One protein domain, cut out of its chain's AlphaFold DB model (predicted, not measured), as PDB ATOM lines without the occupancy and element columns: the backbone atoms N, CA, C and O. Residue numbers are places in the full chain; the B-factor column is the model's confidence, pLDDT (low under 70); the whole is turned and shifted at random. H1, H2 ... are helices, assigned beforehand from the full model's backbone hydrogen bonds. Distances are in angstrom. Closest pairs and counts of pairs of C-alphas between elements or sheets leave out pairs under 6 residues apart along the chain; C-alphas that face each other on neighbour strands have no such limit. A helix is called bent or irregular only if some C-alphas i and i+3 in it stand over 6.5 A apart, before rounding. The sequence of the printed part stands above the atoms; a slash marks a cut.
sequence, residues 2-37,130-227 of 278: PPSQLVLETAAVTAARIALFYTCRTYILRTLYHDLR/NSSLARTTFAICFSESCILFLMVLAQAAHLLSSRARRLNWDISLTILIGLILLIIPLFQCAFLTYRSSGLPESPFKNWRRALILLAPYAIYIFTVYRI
ATOM      1  N   PRO A   2     -36.884  46.320  19.044       80.94
ATOM      2  CA  PRO A   2     -37.104  44.886  19.115       80.94
ATOM      3  C   PRO A   2     -36.606  44.212  17.823       80.94
ATOM      4  O   PRO A   2     -36.749  44.784  16.738       80.94
ATOM      5  N   PRO A   3     -36.021  43.006  17.908       77.19
ATOM      6  CA  PRO A   3     -35.478  42.297  16.746       77.19
ATOM      7  C   PRO A   3     -36.543  42.000  15.676       77.19
ATOM      8  O   PRO A   3     -36.221  41.939  14.494       77.19
ATOM      9  N   SER A   4     -37.818  41.899  16.063       83.75
ATOM     10  CA  SER A   4     -38.949  41.688  15.150       83.75
ATOM     11  C   SER A   4     -39.134  42.817  14.132       83.75
ATOM     12  O   SER A   4     -39.434  42.546  12.971       83.75
ATOM     13  N   GLN A   5     -38.902  44.072  14.524       80.88
ATOM     14  CA  GLN A   5     -39.046  45.227  13.631       80.88
ATOM     15  C   GLN A   5     -37.953  45.241  12.553       80.88
ATOM     16  O   GLN A   5     -38.232  45.486  11.384       80.88
ATOM     17  N   LEU A   6     -36.720  44.891  12.931       78.69
ATOM     18  CA  LEU A   6     -35.597  44.780  11.997       78.69
ATOM     19  C   LEU A   6     -35.841  43.681  10.951       78.69
ATOM     20  O   LEU A   6     -35.557  43.871   9.766       78.69
ATOM     21  N   VAL A   7     -36.377  42.540  11.390       81.88
ATOM     22  CA  VAL A   7     -36.721  41.420  10.503       81.88
ATOM     23  C   VAL A   7     -37.840  41.820   9.547       81.88
ATOM     24  O   VAL A   7     -37.721  41.555   8.354       81.88
ATOM     25  N   LEU A   8     -38.878  42.509  10.032       83.81
ATOM     26  CA  LEU A   8     -39.989  42.967   9.197       83.81
ATOM     27  C   LEU A   8     -39.535  43.976   8.134       83.81
ATOM     28  O   LEU A   8     -39.881  43.822   6.966       83.81
ATOM     29  N   GLU A   9     -38.721  44.966   8.507       79.00
ATOM     30  CA  GLU A   9     -38.167  45.945   7.559       79.00
ATOM     31  C   GLU A   9     -37.298  45.264   6.495       79.00
ATOM     32  O   GLU A   9     -37.430  45.529   5.300       79.00
ATOM     33  N   THR A  10     -36.440  44.329   6.910       79.75
ATOM     34  CA  THR A  10     -35.569  43.592   5.984       79.75
ATOM     35  C   THR A  10     -36.382  42.683   5.062       79.75
ATOM     36  O   THR A  10     -36.106  42.614   3.862       79.75
ATOM     37  N   ALA A  11     -37.417  42.025   5.588       81.25
ATOM     38  CA  ALA A  11     -38.336  41.201   4.814       81.25
ATOM     39  C   ALA A  11     -39.133  42.040   3.806       81.25
ATOM     40  O   ALA A  11     -39.232  41.643   2.647       81.25
ATOM     41  N   ALA A  12     -39.624  43.219   4.197       80.38
ATOM     42  CA  ALA A  12     -40.339  44.133   3.309       80.38
ATOM     43  C   ALA A  12     -39.451  44.614   2.152       80.38
ATOM     44  O   ALA A  12     -39.863  44.561   0.993       80.38
ATOM     45  N   VAL A  13     -38.202  44.999   2.434       78.00
ATOM     46  CA  VAL A  13     -37.256  45.403   1.381       78.00
ATOM     47  C   VAL A  13     -36.903  44.221   0.471       78.00
ATOM     48  O   VAL A  13     -36.813  44.376  -0.745       78.00
ATOM     49  N   THR A  14     -36.759  43.017   1.024       75.94
ATOM     50  CA  THR A  14     -36.493  41.808   0.226       75.94
ATOM     51  C   THR A  14     -37.694  41.430  -0.645       75.94
ATOM     52  O   THR A  14     -37.528  41.072  -1.809       75.94
ATOM     53  N   ALA A  15     -38.915  41.576  -0.131       78.81
ATOM     54  CA  ALA A  15     -40.135  41.382  -0.904       78.81
ATOM     55  C   ALA A  15     -40.246  42.413  -2.039       78.81
ATOM     56  O   ALA A  15     -40.558  42.037  -3.168       78.81
ATOM     57  N   ALA A  16     -39.905  43.680  -1.780       76.81
ATOM     58  CA  ALA A  16     -39.840  44.716  -2.808       76.81
ATOM     59  C   ALA A  16     -38.803  44.381  -3.897       76.81
ATOM     60  O   ALA A  16     -39.108  44.529  -5.080       76.81
ATOM     61  N   ARG A  17     -37.625  43.846  -3.528       77.25
ATOM     62  CA  ARG A  17     -36.618  43.326  -4.481       77.25
ATOM     63  C   ARG A  17     -37.193  42.236  -5.378       77.25
ATOM     64  O   ARG A  17     -37.071  42.321  -6.598       77.25
ATOM     65  N   ILE A  18     -37.854  41.243  -4.788       78.31
ATOM     66  CA  ILE A  18     -38.456  40.133  -5.539       78.31
ATOM     67  C   ILE A  18     -39.564  40.652  -6.464       78.31
ATOM     68  O   ILE A  18     -39.601  40.281  -7.637       78.31
ATOM     69  N   ALA A  19     -40.427  41.545  -5.976       79.81
ATOM     70  CA  ALA A  19     -41.517  42.127  -6.753       79.81
ATOM     71  C   ALA A  19     -41.010  42.985  -7.924       79.81
ATOM     72  O   ALA A  19     -41.526  42.864  -9.039       79.81
ATOM     73  N   LEU A  20     -39.974  43.802  -7.711       78.81
ATOM     74  CA  LEU A  20     -39.345  44.600  -8.766       78.81
ATOM     75  C   LEU A  20     -38.654  43.730  -9.798       78.81
ATOM     76  O   LEU A  20     -38.840  43.962 -10.987       78.81
ATOM     77  N   PHE A  21     -37.919  42.705  -9.372       78.00
ATOM     78  CA  PHE A  21     -37.326  41.749 -10.297       78.00
ATOM     79  C   PHE A  21     -38.401  41.069 -11.153       78.00
ATOM     80  O   PHE A  21     -38.258  40.971 -12.371       78.00
ATOM     81  N   TYR A  22     -39.512  40.656 -10.541       77.38
ATOM     82  CA  TYR A  22     -40.605  39.996 -11.251       77.38
ATOM     83  C   TYR A  22     -41.320  40.939 -12.224       77.38
ATOM     84  O   TYR A  22     -41.593  40.566 -13.368       77.38
ATOM     85  N   THR A  23     -41.576  42.175 -11.793       80.75
ATOM     86  CA  THR A  23     -42.184  43.224 -12.618       80.75
ATOM     87  C   THR A  23     -41.269  43.575 -13.781       80.75
ATOM     88  O   THR A  23     -41.702  43.534 -14.923       80.75
ATOM     89  N   CYS A  24     -39.988  43.817 -13.515       73.38
ATOM     90  CA  CYS A  24     -38.964  44.101 -14.513       73.38
ATOM     91  C   CYS A  24     -38.865  42.968 -15.543       73.38
ATOM     92  O   CYS A  24     -39.001  43.194 -16.746       73.38
ATOM     93  N   ARG A  25     -38.748  41.720 -15.076       75.19
ATOM     94  CA  ARG A  25     -38.700  40.538 -15.941       75.19
ATOM     95  C   ARG A  25     -39.964  40.385 -16.783       75.19
ATOM     96  O   ARG A  25     -39.872  39.989 -17.937       75.19
ATOM     97  N   THR A  26     -41.138  40.679 -16.235       75.88
ATOM     98  CA  THR A  26     -42.406  40.461 -16.947       75.88
ATOM     99  C   THR A  26     -42.752  41.616 -17.888       75.88
ATOM    100  O   THR A  26     -43.198  41.368 -19.005       75.88
ATOM    101  N   TYR A  27     -42.537  42.865 -17.473       74.25
ATOM    102  CA  TYR A  27     -42.894  44.062 -18.239       74.25
ATOM    103  C   TYR A  27     -41.802  44.479 -19.216       74.25
ATOM    104  O   TYR A  27     -42.089  44.640 -20.398       74.25
ATOM    105  N   ILE A  28     -40.545  44.594 -18.780       71.38
ATOM    106  CA  ILE A  28     -39.478  45.102 -19.656       71.38
ATOM    107  C   ILE A  28     -39.194  44.119 -20.787       71.38
ATOM    108  O   ILE A  28     -39.031  44.534 -21.929       71.38
ATOM    109  N   LEU A  29     -39.231  42.811 -20.514       67.75
ATOM    110  CA  LEU A  29     -39.069  41.814 -21.575       67.75
ATOM    111  C   LEU A  29     -40.233  41.800 -22.565       67.75
ATOM    112  O   LEU A  29     -40.031  41.376 -23.696       67.75
ATOM    113  N   ARG A  30     -41.430  42.256 -22.182       73.06
ATOM    114  CA  ARG A  30     -42.555  42.381 -23.117       73.06
ATOM    115  C   ARG A  30     -42.437  43.649 -23.954       73.06
ATOM    116  O   ARG A  30     -42.505  43.559 -25.176       73.06
ATOM    117  N   THR A  31     -42.204  44.793 -23.318       74.50
ATOM    118  CA  THR A  31     -42.154  46.093 -24.000       74.50
ATOM    119  C   THR A  31     -40.931  46.206 -24.908       74.50
ATOM    120  O   THR A  31     -41.071  46.493 -26.090       74.50
ATOM    121  N   LEU A  32     -39.738  45.880 -24.399       68.94
ATOM    122  CA  LEU A  32     -38.482  46.012 -25.147       68.94
ATOM    123  C   LEU A  32     -38.381  44.994 -26.290       68.94
ATOM    124  O   LEU A  32     -37.812  45.279 -27.338       68.94
ATOM    125  N   TYR A  33     -38.960  43.803 -26.114       68.00
ATOM    126  CA  TYR A  33     -39.000  42.810 -27.186       68.00
ATOM    127  C   TYR A  33     -39.975  43.202 -28.294       68.00
ATOM    128  O   TYR A  33     -39.679  42.971 -29.463       68.00
ATOM    129  N   HIS A  34     -41.114  43.805 -27.943       72.12
ATOM    130  CA  HIS A  34     -42.039  44.329 -28.939       72.12
ATOM    131  C   HIS A  34     -41.383  45.452 -29.747       72.12
ATOM    132  O   HIS A  34     -41.432  45.425 -30.972       72.12
ATOM    133  N   ASP A  35     -40.697  46.371 -29.073       74.00
ATOM    134  CA  ASP A  35     -40.081  47.538 -29.707       74.00
ATOM    135  C   ASP A  35     -38.897  47.156 -30.611       74.00
ATOM    136  O   ASP A  35     -38.838  47.539 -31.778       74.00
ATOM    137  N   LEU A  36     -38.008  46.265 -30.146       64.50
ATOM    138  CA  LEU A  36     -36.932  45.725 -30.986       64.50
ATOM    139  C   LEU A  36     -37.467  44.931 -32.179       64.50
ATOM    140  O   LEU A  36     -36.870  44.960 -33.255       64.50
ATOM    141  N   ARG A  37     -38.580  44.213 -32.006       72.81
ATOM    142  CA  ARG A  37     -39.204  43.477 -33.106       72.81
ATOM    143  C   ARG A  37     -39.754  44.442 -34.151       72.81
ATOM    144  O   ARG A  37     -39.490  44.221 -35.330       72.81
ATOM    145  N   ASN A 130     -28.770  31.698 -24.952       59.16
ATOM    146  CA  ASN A 130     -28.034  32.975 -24.984       59.16
ATOM    147  C   ASN A 130     -28.948  34.197 -24.836       59.16
ATOM    148  O   ASN A 130     -28.642  35.147 -24.115       59.16
ATOM    149  N   SER A 131     -30.103  34.159 -25.500       65.19
ATOM    150  CA  SER A 131     -31.048  35.274 -25.477       65.19
ATOM    151  C   SER A 131     -31.787  35.359 -24.139       65.19
ATOM    152  O   SER A 131     -32.087  36.450 -23.666       65.19
ATOM    153  N   SER A 132     -32.048  34.219 -23.492       66.69
ATOM    154  CA  SER A 132     -32.660  34.171 -22.160       66.69
ATOM    155  C   SER A 132     -31.697  34.650 -21.070       66.69
ATOM    156  O   SER A 132     -32.087  35.402 -20.173       66.69
ATOM    157  N   LEU A 133     -30.418  34.288 -21.189       67.81
ATOM    158  CA  LEU A 133     -29.370  34.726 -20.276       67.81
ATOM    159  C   LEU A 133     -29.141  36.238 -20.349       67.81
ATOM    160  O   LEU A 133     -29.238  36.900 -19.323       67.81
ATOM    161  N   ALA A 134     -28.948  36.806 -21.544       71.25
ATOM    162  CA  ALA A 134     -28.770  38.252 -21.704       71.25
ATOM    163  C   ALA A 134     -29.969  39.050 -21.156       71.25
ATOM    164  O   ALA A 134     -29.791  40.050 -20.461       71.25
ATOM    165  N   ARG A 135     -31.194  38.565 -21.402       70.56
ATOM    166  CA  ARG A 135     -32.435  39.138 -20.854       70.56
ATOM    167  C   ARG A 135     -32.476  39.093 -19.331       70.56
ATOM    168  O   ARG A 135     -32.887  40.064 -18.703       70.56
ATOM    169  N   THR A 136     -32.051  37.978 -18.744       72.06
ATOM    170  CA  THR A 136     -32.009  37.811 -17.289       72.06
ATOM    171  C   THR A 136     -30.957  38.731 -16.677       72.06
ATOM    172  O   THR A 136     -31.263  39.448 -15.733       72.06
ATOM    173  N   THR A 137     -29.759  38.799 -17.254       74.12
ATOM    174  CA  THR A 137     -28.672  39.676 -16.793       74.12
ATOM    175  C   THR A 137     -29.053  41.147 -16.857       74.12
ATOM    176  O   THR A 137     -28.835  41.879 -15.894       74.12
ATOM    177  N   PHE A 138     -29.665  41.574 -17.961       76.38
ATOM    178  CA  PHE A 138     -30.171  42.934 -18.099       76.38
ATOM    179  C   PHE A 138     -31.254  43.242 -17.057       76.38
ATOM    180  O   PHE A 138     -31.170  44.259 -16.374       76.38
ATOM    181  N   ALA A 139     -32.226  42.342 -16.873       77.44
ATOM    182  CA  ALA A 139     -33.287  42.520 -15.883       77.44
ATOM    183  C   ALA A 139     -32.744  42.582 -14.445       77.44
ATOM    184  O   ALA A 139     -33.204  43.420 -13.670       77.44
ATOM    185  N   ILE A 140     -31.749  41.748 -14.104       75.00
ATOM    186  CA  ILE A 140     -31.055  41.784 -12.806       75.00
ATOM    187  C   ILE A 140     -30.379  43.149 -12.617       75.00
ATOM    188  O   ILE A 140     -30.637  43.814 -11.616       75.00
ATOM    189  N   CYS A 141     -29.594  43.600 -13.602       78.62
ATOM    190  CA  CYS A 141     -28.885  44.885 -13.565       78.62
ATOM    191  C   CYS A 141     -29.828  46.075 -13.378       78.62
ATOM    192  O   CYS A 141     -29.627  46.927 -12.507       78.62
ATOM    193  N   PHE A 142     -30.900  46.098 -14.164       78.75
ATOM    194  CA  PHE A 142     -31.907  47.140 -14.083       78.75
ATOM    195  C   PHE A 142     -32.637  47.116 -12.734       78.75
ATOM    196  O   PHE A 142     -32.831  48.162 -12.116       78.75
ATOM    197  N   SER A 143     -33.002  45.927 -12.237       82.25
ATOM    198  CA  SER A 143     -33.696  45.797 -10.952       82.25
ATOM    199  C   SER A 143     -32.841  46.248  -9.763       82.25
ATOM    200  O   SER A 143     -33.357  46.951  -8.898       82.25
ATOM    201  N   GLU A 144     -31.541  45.934  -9.745       79.75
ATOM    202  CA  GLU A 144     -30.622  46.393  -8.693       79.75
ATOM    203  C   GLU A 144     -30.423  47.914  -8.742       79.75
ATOM    204  O   GLU A 144     -30.462  48.575  -7.707       79.75
ATOM    205  N   SER A 145     -30.334  48.502  -9.941       83.19
ATOM    206  CA  SER A 145     -30.268  49.965 -10.106       83.19
ATOM    207  C   SER A 145     -31.531  50.660  -9.573       83.19
ATOM    208  O   SER A 145     -31.455  51.684  -8.892       83.19
ATOM    209  N   CYS A 146     -32.704  50.075  -9.829       79.94
ATOM    210  CA  CYS A 146     -33.988  50.593  -9.355       79.94
ATOM    211  C   CYS A 146     -34.140  50.452  -7.827       79.94
ATOM    212  O   CYS A 146     -34.640  51.360  -7.164       79.94
ATOM    213  N   ILE A 147     -33.654  49.349  -7.246       82.00
ATOM    214  CA  ILE A 147     -33.633  49.123  -5.793       82.00
ATOM    215  C   ILE A 147     -32.733  50.124  -5.073       82.00
ATOM    216  O   ILE A 147     -33.148  50.668  -4.049       82.00
ATOM    217  N   LEU A 148     -31.540  50.410  -5.606       83.50
ATOM    218  CA  LEU A 148     -30.662  51.438  -5.044       83.50
ATOM    219  C   LEU A 148     -31.336  52.812  -5.058       83.50
ATOM    220  O   LEU A 148     -31.304  53.519  -4.053       83.50
ATOM    221  N   PHE A 149     -32.021  53.158  -6.148       84.00
ATOM    222  CA  PHE A 149     -32.770  54.408  -6.243       84.00
ATOM    223  C   PHE A 149     -33.930  54.485  -5.236       84.00
ATOM    224  O   PHE A 149     -34.049  55.467  -4.502       84.00
ATOM    225  N   LEU A 150     -34.751  53.438  -5.123       80.44
ATOM    226  CA  LEU A 150     -35.852  53.395  -4.153       80.44
ATOM    227  C   LEU A 150     -35.359  53.413  -2.704       80.44
ATOM    228  O   LEU A 150     -36.009  54.004  -1.846       80.44
ATOM    229  N   MET A 151     -34.199  52.818  -2.431       78.50
ATOM    230  CA  MET A 151     -33.543  52.899  -1.125       78.50
ATOM    231  C   MET A 151     -33.062  54.319  -0.806       78.50
ATOM    232  O   MET A 151     -33.224  54.760   0.333       78.50
ATOM    233  N   VAL A 152     -32.541  55.065  -1.789       84.75
ATOM    234  CA  VAL A 152     -32.217  56.498  -1.630       84.75
ATOM    235  C   VAL A 152     -33.483  57.319  -1.363       84.75
ATOM    236  O   VAL A 152     -33.492  58.150  -0.455       84.75
ATOM    237  N   LEU A 153     -34.574  57.060  -2.089       82.38
ATOM    238  CA  LEU A 153     -35.849  57.754  -1.877       82.38
ATOM    239  C   LEU A 153     -36.467  57.441  -0.508       82.38
ATOM    240  O   LEU A 153     -36.903  58.347   0.198       82.38
ATOM    241  N   ALA A 154     -36.451  56.178  -0.084       79.69
ATOM    242  CA  ALA A 154     -36.930  55.774   1.236       79.69
ATOM    243  C   ALA A 154     -36.064  56.352   2.371       79.69
ATOM    244  O   ALA A 154     -36.573  56.645   3.455       79.69
ATOM    245  N   GLN A 155     -34.765  56.556   2.120       80.69
ATOM    246  CA  GLN A 155     -33.873  57.276   3.024       80.69
ATOM    247  C   GLN A 155     -34.237  58.760   3.125       80.69
ATOM    248  O   GLN A 155     -34.266  59.278   4.240       80.69
ATOM    249  N   ALA A 156     -34.527  59.421   2.003       81.88
ATOM    250  CA  ALA A 156     -34.966  60.816   1.986       81.88
ATOM    251  C   ALA A 156     -36.326  61.005   2.686       81.88
ATOM    252  O   ALA A 156     -36.543  62.007   3.356       81.88
ATOM    253  N   ALA A 157     -37.211  60.008   2.599       82.88
ATOM    254  CA  ALA A 157     -38.513  59.998   3.265       82.88
ATOM    255  C   ALA A 157     -38.476  59.549   4.745       82.88
ATOM    256  O   ALA A 157     -39.526  59.449   5.373       82.88
ATOM    257  N   HIS A 158     -37.296  59.252   5.312       79.06
ATOM    258  CA  HIS A 158     -37.116  58.769   6.695       79.06
ATOM    259  C   HIS A 158     -37.910  57.493   7.066       79.06
ATOM    260  O   HIS A 158     -38.143  57.226   8.244       79.06
ATOM    261  N   LEU A 159     -38.276  56.661   6.085       72.88
ATOM    262  CA  LEU A 159     -39.157  55.495   6.279       72.88
ATOM    263  C   LEU A 159     -38.454  54.243   6.844       72.88
ATOM    264  O   LEU A 159     -39.127  53.304   7.259       72.88
ATOM    265  N   LEU A 160     -37.116  54.194   6.843       69.75
ATOM    266  CA  LEU A 160     -36.325  53.003   7.198       69.75
ATOM    267  C   LEU A 160     -35.362  53.266   8.360       69.75
ATOM    268  O   LEU A 160     -34.696  54.307   8.414       69.75
ATOM    269  N   SER A 161     -35.206  52.280   9.249       77.38
ATOM    270  CA  SER A 161     -34.264  52.365  10.366       77.38
ATOM    271  C   SER A 161     -32.799  52.440   9.898       77.38
ATOM    272  O   SER A 161     -32.368  51.792   8.940       77.38
ATOM    273  N   SER A 162     -31.969  53.196  10.626       76.00
ATOM    274  CA  SER A 162     -30.554  53.440  10.289       76.00
ATOM    275  C   SER A 162     -29.668  52.183  10.244       76.00
ATOM    276  O   SER A 162     -28.548  52.243   9.730       76.00
ATOM    277  N   ARG A 163     -30.113  51.059  10.826       71.94
ATOM    278  CA  ARG A 163     -29.366  49.787  10.871       71.94
ATOM    279  C   ARG A 163     -29.743  48.873   9.705       71.94
ATOM    280  O   ARG A 163     -28.841  48.423   9.003       71.94
ATOM    281  N   ALA A 164     -31.043  48.686   9.449       70.88
ATOM    282  CA  ALA A 164     -31.527  47.947   8.281       70.88
ATOM    283  C   ALA A 164     -31.051  48.609   6.985       70.88
ATOM    284  O   ALA A 164     -30.538  47.933   6.096       70.88
ATOM    285  N   ARG A 165     -31.115  49.945   6.923       76.50
ATOM    286  CA  ARG A 165     -30.671  50.728   5.767       76.50
ATOM    287  C   ARG A 165     -29.218  50.452   5.389       76.50
ATOM    288  O   ARG A 165     -28.940  50.227   4.221       76.50
ATOM    289  N   ARG A 166     -28.302  50.435   6.364       76.50
ATOM    290  CA  ARG A 166     -26.868  50.216   6.108       76.50
ATOM    291  C   ARG A 166     -26.576  48.818   5.574       76.50
ATOM    292  O   ARG A 166     -25.851  48.707   4.597       76.50
ATOM    293  N   LEU A 167     -27.178  47.780   6.156       76.75
ATOM    294  CA  LEU A 167     -26.997  46.406   5.675       76.75
ATOM    295  C   LEU A 167     -27.563  46.228   4.267       76.75
ATOM    296  O   LEU A 167     -26.927  45.654   3.394       76.75
ATOM    297  N   ASN A 168     -28.761  46.750   4.034       79.62
ATOM    298  CA  ASN A 168     -29.458  46.566   2.770       79.62
ATOM    299  C   ASN A 168     -28.797  47.393   1.640       79.62
ATOM    300  O   ASN A 168     -28.715  46.922   0.503       79.62
ATOM    301  N   TRP A 169     -28.243  48.566   1.979       81.06
ATOM    302  CA  TRP A 169     -27.392  49.382   1.109       81.06
ATOM    303  C   TRP A 169     -26.108  48.649   0.738       81.06
ATOM    304  O   TRP A 169     -25.824  48.482  -0.442       81.06
ATOM    305  N   ASP A 170     -25.370  48.155   1.730       82.31
ATOM    306  CA  ASP A 170     -24.097  47.469   1.513       82.31
ATOM    307  C   ASP A 170     -24.274  46.186   0.683       82.31
ATOM    308  O   ASP A 170     -23.509  45.932  -0.243       82.31
ATOM    309  N   ILE A 171     -25.356  45.432   0.919       79.62
ATOM    310  CA  ILE A 171     -25.703  44.240   0.131       79.62
ATOM    311  C   ILE A 171     -26.022  44.599  -1.324       79.62
ATOM    312  O   ILE A 171     -25.475  43.973  -2.228       79.62
ATOM    313  N   SER A 172     -26.898  45.579  -1.584       82.00
ATOM    314  CA  SER A 172     -27.245  45.943  -2.973       82.00
ATOM    315  C   SER A 172     -26.044  46.532  -3.709       82.00
ATOM    316  O   SER A 172     -25.797  46.207  -4.863       82.00
ATOM    317  N   LEU A 173     -25.232  47.322  -3.014       80.56
ATOM    318  CA  LEU A 173     -24.035  47.935  -3.564       80.56
ATOM    319  C   LEU A 173     -22.943  46.892  -3.850       80.56
ATOM    320  O   LEU A 173     -22.301  46.947  -4.896       80.56
ATOM    321  N   THR A 174     -22.786  45.889  -2.983       79.50
ATOM    322  CA  THR A 174     -21.895  44.742  -3.220       79.50
ATOM    323  C   THR A 174     -22.378  43.895  -4.395       79.50
ATOM    324  O   THR A 174     -21.571  43.518  -5.244       79.50
ATOM    325  N   ILE A 175     -23.686  43.627  -4.492       79.75
ATOM    326  CA  ILE A 175     -24.274  42.909  -5.630       79.75
ATOM    327  C   ILE A 175     -24.085  43.708  -6.920       79.75
ATOM    328  O   ILE A 175     -23.695  43.118  -7.922       79.75
ATOM    329  N   LEU A 176     -24.286  45.029  -6.908       82.69
ATOM    330  CA  LEU A 176     -24.084  45.889  -8.071       82.69
ATOM    331  C   LEU A 176     -22.615  45.890  -8.509       82.69
ATOM    332  O   LEU A 176     -22.342  45.665  -9.684       82.69
ATOM    333  N   ILE A 177     -21.677  46.083  -7.573       79.56
ATOM    334  CA  ILE A 177     -20.233  46.025  -7.847       79.56
ATOM    335  C   ILE A 177     -19.850  44.655  -8.414       79.56
ATOM    336  O   ILE A 177     -19.146  44.582  -9.421       79.56
ATOM    337  N   GLY A 178     -20.340  43.569  -7.815       77.19
ATOM    338  CA  GLY A 178     -20.134  42.218  -8.330       77.19
ATOM    339  C   GLY A 178     -20.746  42.034  -9.719       77.19
ATOM    340  O   GLY A 178     -20.129  41.446 -10.601       77.19
ATOM    341  N   LEU A 179     -21.929  42.588  -9.970       77.50
ATOM    342  CA  LEU A 179     -22.590  42.484 -11.262       77.50
ATOM    343  C   LEU A 179     -21.779  43.191 -12.357       77.50
ATOM    344  O   LEU A 179     -21.530  42.609 -13.413       77.50
ATOM    345  N   ILE A 180     -21.318  44.414 -12.097       79.31
ATOM    346  CA  ILE A 180     -20.590  45.209 -13.092       79.31
ATOM    347  C   ILE A 180     -19.143  44.745 -13.294       79.31
ATOM    348  O   ILE A 180     -18.677  44.739 -14.431       79.31
ATOM    349  N   LEU A 181     -18.444  44.310 -12.237       76.50
ATOM    350  CA  LEU A 181     -17.051  43.852 -12.335       76.50
ATOM    351  C   LEU A 181     -16.905  42.372 -12.692       76.50
ATOM    352  O   LEU A 181     -15.902  42.004 -13.295       76.50
ATOM    353  N   LEU A 182     -17.850  41.513 -12.306       69.56
ATOM    354  CA  LEU A 182     -17.754  40.063 -12.505       69.56
ATOM    355  C   LEU A 182     -18.722  39.579 -13.577       69.56
ATOM    356  O   LEU A 182     -18.307  38.989 -14.569       69.56
ATOM    357  N   ILE A 183     -20.012  39.853 -13.414       70.44
ATOM    358  CA  ILE A 183     -21.047  39.234 -14.248       70.44
ATOM    359  C   ILE A 183     -21.029  39.777 -15.683       70.44
ATOM    360  O   ILE A 183     -21.047  38.987 -16.623       70.44
ATOM    361  N   ILE A 184     -20.966  41.097 -15.879       73.81
ATOM    362  CA  ILE A 184     -20.958  41.715 -17.219       73.81
ATOM    363  C   ILE A 184     -19.792  41.215 -18.097       73.81
ATOM    364  O   ILE A 184     -20.058  40.726 -19.201       73.81
ATOM    365  N   PRO A 185     -18.523  41.271 -17.657       73.00
ATOM    366  CA  PRO A 185     -17.410  40.773 -18.464       73.00
ATOM    367  C   PRO A 185     -17.433  39.248 -18.628       73.00
ATOM    368  O   PRO A 185     -17.139  38.757 -19.719       73.00
ATOM    369  N   LEU A 186     -17.878  38.483 -17.621       67.69
ATOM    370  CA  LEU A 186     -18.093  37.039 -17.786       67.69
ATOM    371  C   LEU A 186     -19.144  36.735 -18.857       67.69
ATOM    372  O   LEU A 186     -18.953  35.808 -19.643       67.69
ATOM    373  N   PHE A 187     -20.221  37.519 -18.942       69.62
ATOM    374  CA  PHE A 187     -21.213  37.378 -20.006       69.62
ATOM    375  C   PHE A 187     -20.642  37.695 -21.386       69.62
ATOM    376  O   PHE A 187     -20.983  37.005 -22.345       69.62
ATOM    377  N   GLN A 188     -19.759  38.685 -21.499       68.75
ATOM    378  CA  GLN A 188     -19.082  39.010 -22.757       68.75
ATOM    379  C   GLN A 188     -18.161  37.864 -23.196       68.75
ATOM    380  O   GLN A 188     -18.241  37.410 -24.340       68.75
ATOM    381  N   CYS A 189     -17.363  37.314 -22.275       66.88
ATOM    382  CA  CYS A 189     -16.520  36.146 -22.536       66.88
ATOM    383  C   CYS A 189     -17.353  34.901 -22.887       66.88
ATOM    384  O   CYS A 189     -17.020  34.170 -23.825       66.88
ATOM    385  N   ALA A 190     -18.460  34.668 -22.175       68.31
ATOM    386  CA  ALA A 190     -19.376  33.565 -22.438       68.31
ATOM    387  C   ALA A 190     -20.040  33.710 -23.814       68.31
ATOM    388  O   ALA A 190     -20.051  32.755 -24.582       68.31
ATOM    389  N   PHE A 191     -20.532  34.897 -24.176       66.88
ATOM    390  CA  PHE A 191     -21.169  35.130 -25.473       66.88
ATOM    391  C   PHE A 191     -20.201  34.894 -26.641       66.88
ATOM    392  O   PHE A 191     -20.566  34.242 -27.620       66.88
ATOM    393  N   LEU A 192     -18.952  35.351 -26.515       63.03
ATOM    394  CA  LEU A 192     -17.905  35.100 -27.510       63.03
ATOM    395  C   LEU A 192     -17.546  33.610 -27.614       63.03
ATOM    396  O   LEU A 192     -17.322  33.103 -28.712       63.03
ATOM    397  N   THR A 193     -17.557  32.891 -26.491       64.56
ATOM    398  CA  THR A 193     -17.254  31.453 -26.448       64.56
ATOM    399  C   THR A 193     -18.399  30.609 -27.025       64.56
ATOM    400  O   THR A 193     -18.160  29.745 -27.869       64.56
ATOM    401  N   TYR A 194     -19.649  30.882 -26.635       58.75
ATOM    402  CA  TYR A 194     -20.829  30.108 -27.046       58.75
ATOM    403  C   TYR A 194     -21.312  30.421 -28.469       58.75
ATOM    404  O   TYR A 194     -21.957  29.578 -29.091       58.75
ATOM    405  N   ARG A 195     -20.993  31.598 -29.027       57.47
ATOM    406  CA  ARG A 195     -21.280  31.905 -30.441       57.47
ATOM    407  C   ARG A 195     -20.388  31.115 -31.405       57.47
ATOM    408  O   ARG A 195     -20.785  30.893 -32.543       57.47
ATOM    409  N   SER A 196     -19.208  30.675 -30.962       53.38
ATOM    410  CA  SER A 196     -18.242  29.950 -31.798       53.38
ATOM    411  C   SER A 196     -18.442  28.426 -31.809       53.38
ATOM    412  O   SER A 196     -17.817  27.742 -32.622       53.38
ATOM    413  N   SER A 197     -19.272  27.870 -30.926       52.09
ATOM    414  CA  SER A 197     -19.518  26.425 -30.813       52.09
ATOM    415  C   SER A 197     -20.583  25.950 -31.809       52.09
ATOM    416  O   SER A 197     -21.670  25.534 -31.425       52.09
ATOM    417  N   GLY A 198     -20.265  26.036 -33.102       54.38
ATOM    418  CA  GLY A 198     -21.027  25.396 -34.182       54.38
ATOM    419  C   GLY A 198     -20.607  23.949 -34.472       54.38
ATOM    420  O   GLY A 198     -21.174  23.333 -35.365       54.38
ATOM    421  N   LEU A 199     -19.616  23.400 -33.754       53.94
ATOM    422  CA  LEU A 199     -19.154  22.020 -33.932       53.94
ATOM    423  C   LEU A 199     -19.023  21.272 -32.593       53.94
ATOM    424  O   LEU A 199     -18.631  21.884 -31.592       53.94
ATOM    425  N   PRO A 200     -19.325  19.959 -32.572       49.16
ATOM    426  CA  PRO A 200     -19.255  19.116 -31.383       49.16
ATOM    427  C   PRO A 200     -17.791  18.819 -31.031       49.16
ATOM    428  O   PRO A 200     -17.225  17.815 -31.442       49.16
ATOM    429  N   GLU A 201     -17.156  19.715 -30.280       60.28
ATOM    430  CA  GLU A 201     -15.771  19.557 -29.820       60.28
ATOM    431  C   GLU A 201     -15.704  19.392 -28.294       60.28
ATOM    432  O   GLU A 201     -16.528  19.919 -27.542       60.28
ATOM    433  N   SER A 202     -14.691  18.648 -27.844       61.22
ATOM    434  CA  SER A 202     -14.509  18.199 -26.461       61.22
ATOM    435  C   SER A 202     -14.476  19.342 -25.421       61.22
ATOM    436  O   SER A 202     -13.938  20.427 -25.682       61.22
ATOM    437  N   PRO A 203     -14.987  19.108 -24.192       60.28
ATOM    438  CA  PRO A 203     -15.096  20.135 -23.145       60.28
ATOM    439  C   PRO A 203     -13.746  20.762 -22.748       60.28
ATOM    440  O   PRO A 203     -13.689  21.935 -22.381       60.28
ATOM    441  N   PHE A 204     -12.640  20.025 -22.894       60.28
ATOM    442  CA  PHE A 204     -11.291  20.496 -22.564       60.28
ATOM    443  C   PHE A 204     -10.760  21.584 -23.514       60.28
ATOM    444  O   PHE A 204     -10.076  22.513 -23.075       60.28
ATOM    445  N   LYS A 205     -11.097  21.530 -24.809       64.50
ATOM    446  CA  LYS A 205     -10.670  22.542 -25.795       64.50
ATOM    447  C   LYS A 205     -11.443  23.854 -25.621       64.50
ATOM    448  O   LYS A 205     -10.878  24.935 -25.791       64.50
ATOM    449  N   ASN A 206     -12.701  23.754 -25.193       66.31
ATOM    450  CA  ASN A 206     -13.545  24.900 -24.856       66.31
ATOM    451  C   ASN A 206     -13.078  25.589 -23.565       66.31
ATOM    452  O   ASN A 206     -13.030  26.816 -23.531       66.31
ATOM    453  N   TRP A 207     -12.626  24.835 -22.554       68.56
ATOM    454  CA  TRP A 207     -12.043  25.409 -21.334       68.56
ATOM    455  C   TRP A 207     -10.749  26.184 -21.605       68.56
ATOM    456  O   TRP A 207     -10.571  27.282 -21.088       68.56
ATOM    457  N   ARG A 208      -9.858  25.675 -22.466       70.12
ATOM    458  CA  ARG A 208      -8.620  26.391 -22.826       70.12
ATOM    459  C   ARG A 208      -8.902  27.689 -23.592       70.12
ATOM    460  O   ARG A 208      -8.245  28.692 -23.338       70.12
ATOM    461  N   ARG A 209      -9.904  27.700 -24.480       68.50
ATOM    462  CA  ARG A 209     -10.389  28.921 -25.156       68.50
ATOM    463  C   ARG A 209     -11.023  29.901 -24.169       68.50
ATOM    464  O   ARG A 209     -10.710  31.086 -24.223       68.50
ATOM    465  N   ALA A 210     -11.834  29.400 -23.237       69.44
ATOM    466  CA  ALA A 210     -12.405  30.200 -22.161       69.44
ATOM    467  C   ALA A 210     -11.309  30.802 -21.271       69.44
ATOM    468  O   ALA A 210     -11.385  31.984 -20.977       69.44
ATOM    469  N   LEU A 211     -10.255  30.055 -20.921       72.06
ATOM    470  CA  LEU A 211      -9.104  30.565 -20.165       72.06
ATOM    471  C   LEU A 211      -8.303  31.624 -20.936       72.06
ATOM    472  O   LEU A 211      -7.889  32.616 -20.344       72.06
ATOM    473  N   ILE A 212      -8.115  31.454 -22.248       73.31
ATOM    474  CA  ILE A 212      -7.450  32.453 -23.103       73.31
ATOM    475  C   ILE A 212      -8.295  33.738 -23.208       73.31
ATOM    476  O   ILE A 212      -7.732  34.828 -23.245       73.31
ATOM    477  N   LEU A 213      -9.631  33.637 -23.173       66.19
ATOM    478  CA  LEU A 213     -10.547  34.788 -23.078       66.19
ATOM    479  C   LEU A 213     -10.700  35.341 -21.653       66.19
ATOM    480  O   LEU A 213     -11.038  36.508 -21.482       66.19
ATOM    481  N   LEU A 214     -10.455  34.523 -20.631       71.25
ATOM    482  CA  LEU A 214     -10.464  34.923 -19.228       71.25
ATOM    483  C   LEU A 214      -9.175  35.665 -18.861       71.25
ATOM    484  O   LEU A 214      -9.185  36.466 -17.936       71.25
ATOM    485  N   ALA A 215      -8.080  35.451 -19.593       74.62
ATOM    486  CA  ALA A 215      -6.814  36.154 -19.398       74.62
ATOM    487  C   ALA A 215      -6.940  37.691 -19.492       74.62
ATOM    488  O   ALA A 215      -6.543  38.355 -18.534       74.62
ATOM    489  N   PRO A 216      -7.532  38.297 -20.546       68.25
ATOM    490  CA  PRO A 216      -7.748  39.745 -20.579       68.25
ATOM    491  C   PRO A 216      -8.701  40.226 -19.475       68.25
ATOM    492  O   PRO A 216      -8.531  41.331 -18.968       68.25
ATOM    493  N   TYR A 217      -9.650  39.392 -19.033       73.25
ATOM    494  CA  TYR A 217     -10.516  39.706 -17.893       73.25
ATOM    495  C   TYR A 217      -9.755  39.707 -16.555       73.25
ATOM    496  O   TYR A 217      -9.889  40.634 -15.755       73.25
ATOM    497  N   ALA A 218      -8.905  38.708 -16.324       71.56
ATOM    498  CA  ALA A 218      -8.037  38.638 -15.157       71.56
ATOM    499  C   ALA A 218      -7.050  39.813 -15.139       71.56
ATOM    500  O   ALA A 218      -6.833  40.410 -14.088       71.56
ATOM    501  N   ILE A 219      -6.523  40.205 -16.304       76.31
ATOM    502  CA  ILE A 219      -5.685  41.400 -16.471       76.31
ATOM    503  C   ILE A 219      -6.476  42.677 -16.166       76.31
ATOM    504  O   ILE A 219      -5.955  43.553 -15.477       76.31
ATOM    505  N   TYR A 220      -7.731  42.792 -16.610       72.56
ATOM    506  CA  TYR A 220      -8.603  43.925 -16.283       72.56
ATOM    507  C   TYR A 220      -8.837  44.043 -14.769       72.56
ATOM    508  O   TYR A 220      -8.577  45.100 -14.195       72.56
ATOM    509  N   ILE A 221      -9.230  42.955 -14.099       69.25
ATOM    510  CA  ILE A 221      -9.415  42.932 -12.638       69.25
ATOM    511  C   ILE A 221      -8.105  43.246 -11.910       69.25
ATOM    512  O   ILE A 221      -8.097  44.039 -10.970       69.25
ATOM    513  N   PHE A 222      -6.986  42.686 -12.370       72.25
ATOM    514  CA  PHE A 222      -5.664  42.954 -11.808       72.25
ATOM    515  C   PHE A 222      -5.254  44.426 -11.970       72.25
ATOM    516  O   PHE A 222      -4.709  45.021 -11.042       72.25
ATOM    517  N   THR A 223      -5.574  45.042 -13.108       68.00
ATOM    518  CA  THR A 223      -5.300  46.462 -13.381       68.00
ATOM    519  C   THR A 223      -6.180  47.368 -12.523       68.00
ATOM    520  O   THR A 223      -5.672  48.293 -11.897       68.00
ATOM    521  N   VAL A 224      -7.476  47.063 -12.399       65.44
ATOM    522  CA  VAL A 224      -8.403  47.783 -11.505       65.44
ATOM    523  C   VAL A 224      -7.971  47.656 -10.039       65.44
ATOM    524  O   VAL A 224      -8.072  48.621  -9.278       65.44
ATOM    525  N   TYR A 225      -7.426  46.503  -9.644       66.69
ATOM    526  CA  TYR A 225      -6.871  46.278  -8.307       66.69
ATOM    527  C   TYR A 225      -5.548  47.031  -8.068       66.69
ATOM    528  O   TYR A 225      -5.280  47.454  -6.943       66.69
ATOM    529  N   ARG A 226      -4.762  47.279  -9.122       61.44
ATOM    530  CA  ARG A 226      -3.479  48.003  -9.083       61.44
ATOM    531  C   ARG A 226      -3.594  49.531  -9.018       61.44
ATOM    532  O   ARG A 226      -2.584  50.163  -8.732       61.44
ATOM    533  N   ILE A 227      -4.765  50.130  -9.258       62.41
ATOM    534  CA  ILE A 227      -4.941  51.591  -9.140       62.41
ATOM    535  C   ILE A 227      -4.749  51.988  -7.666       62.41
ATOM    536  O   ILE A 227      -5.520  51.525  -6.826       62.41
TER     537      ILE A 227
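AT A GLANCE: This is residues 2 to 37 and 130 to 227 of the 278 residues of the protein "GPHR_N domain-containing protein" of Tulasnella calospora MUT 4182 (UniProt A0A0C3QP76). A long helical hairpin, H2 and H3, has H1 crossing H2 on one side and H4 folded back along H3b, the far arm of bent H3, on the other. Residues 198 to 205 stick out where the chain turns from H3 to H4. The printed part has 134 residues, with four named helices, H1 to H4 in chain order, and no named strand: all helix. It is loose, with a radius of gyration of the C-alphas of 19.2 A and spans of 58 by 43 by 25 A.

HOW THE PARTS SIT: H1, residues 3 to 37, touches H2, residues 130 to 156, with residues 17 to 29 alone; they run opposite ways at a steep tilt of 47 degrees, and their closest C-alphas, Phe 21 and Ser 143, are 5.5 A apart. By its hydrogen bonds H3, residues 162 to 195, was assigned as one helix, but it is bent: C-alphas 181 and 184 are 6.6 A apart, between arms H3a, residues 162 to 181, and H3b, residues 184 to 195. H2 and H3a touch as a hairpin, at a shallow tilt of 30 degrees, opposite ways; the closest C-alphas, Glu 144 and Leu 176, are 6.6 A apart. H3b and H4, residues 203 to 226, also touch as a hairpin, at 23 degrees, a shallow tilt; the closest C-alphas, Cys 189 and Leu 213, are 6.1 A apart. H1 and H4 are apart. Every O i to N i+4 pair is within hydrogen-bond range in H2 and H3b; the others have 28 of 31 in H1, 15 of 16 in H3a and 18 of 20 in H4.

IN THESE COORDINATES: H1 begins at C-alpha 3 (-35.478, 42.297, 16.746) and is 50.0 A long. H2 is 39.4 A, H3a 28.0 A and H3b 16.5 A long. H4, 33.3 A, has a kink of 33 degrees near residue 213 and ends at C-alpha 226 (-3.479, 48.003, -9.083).

THE WHOLE: The two farthest C-alphas, Pro 2 and Leu 199, are 60.5 A apart. Residues 38 to 129 are not printed; C-alphas 37 and 130 are 17.4 A apart across the cut. The link from H2 to H3 is tight. Mean pLDDT of the printed part is 73.2; 42 residues are under 70, among them 186 to 207.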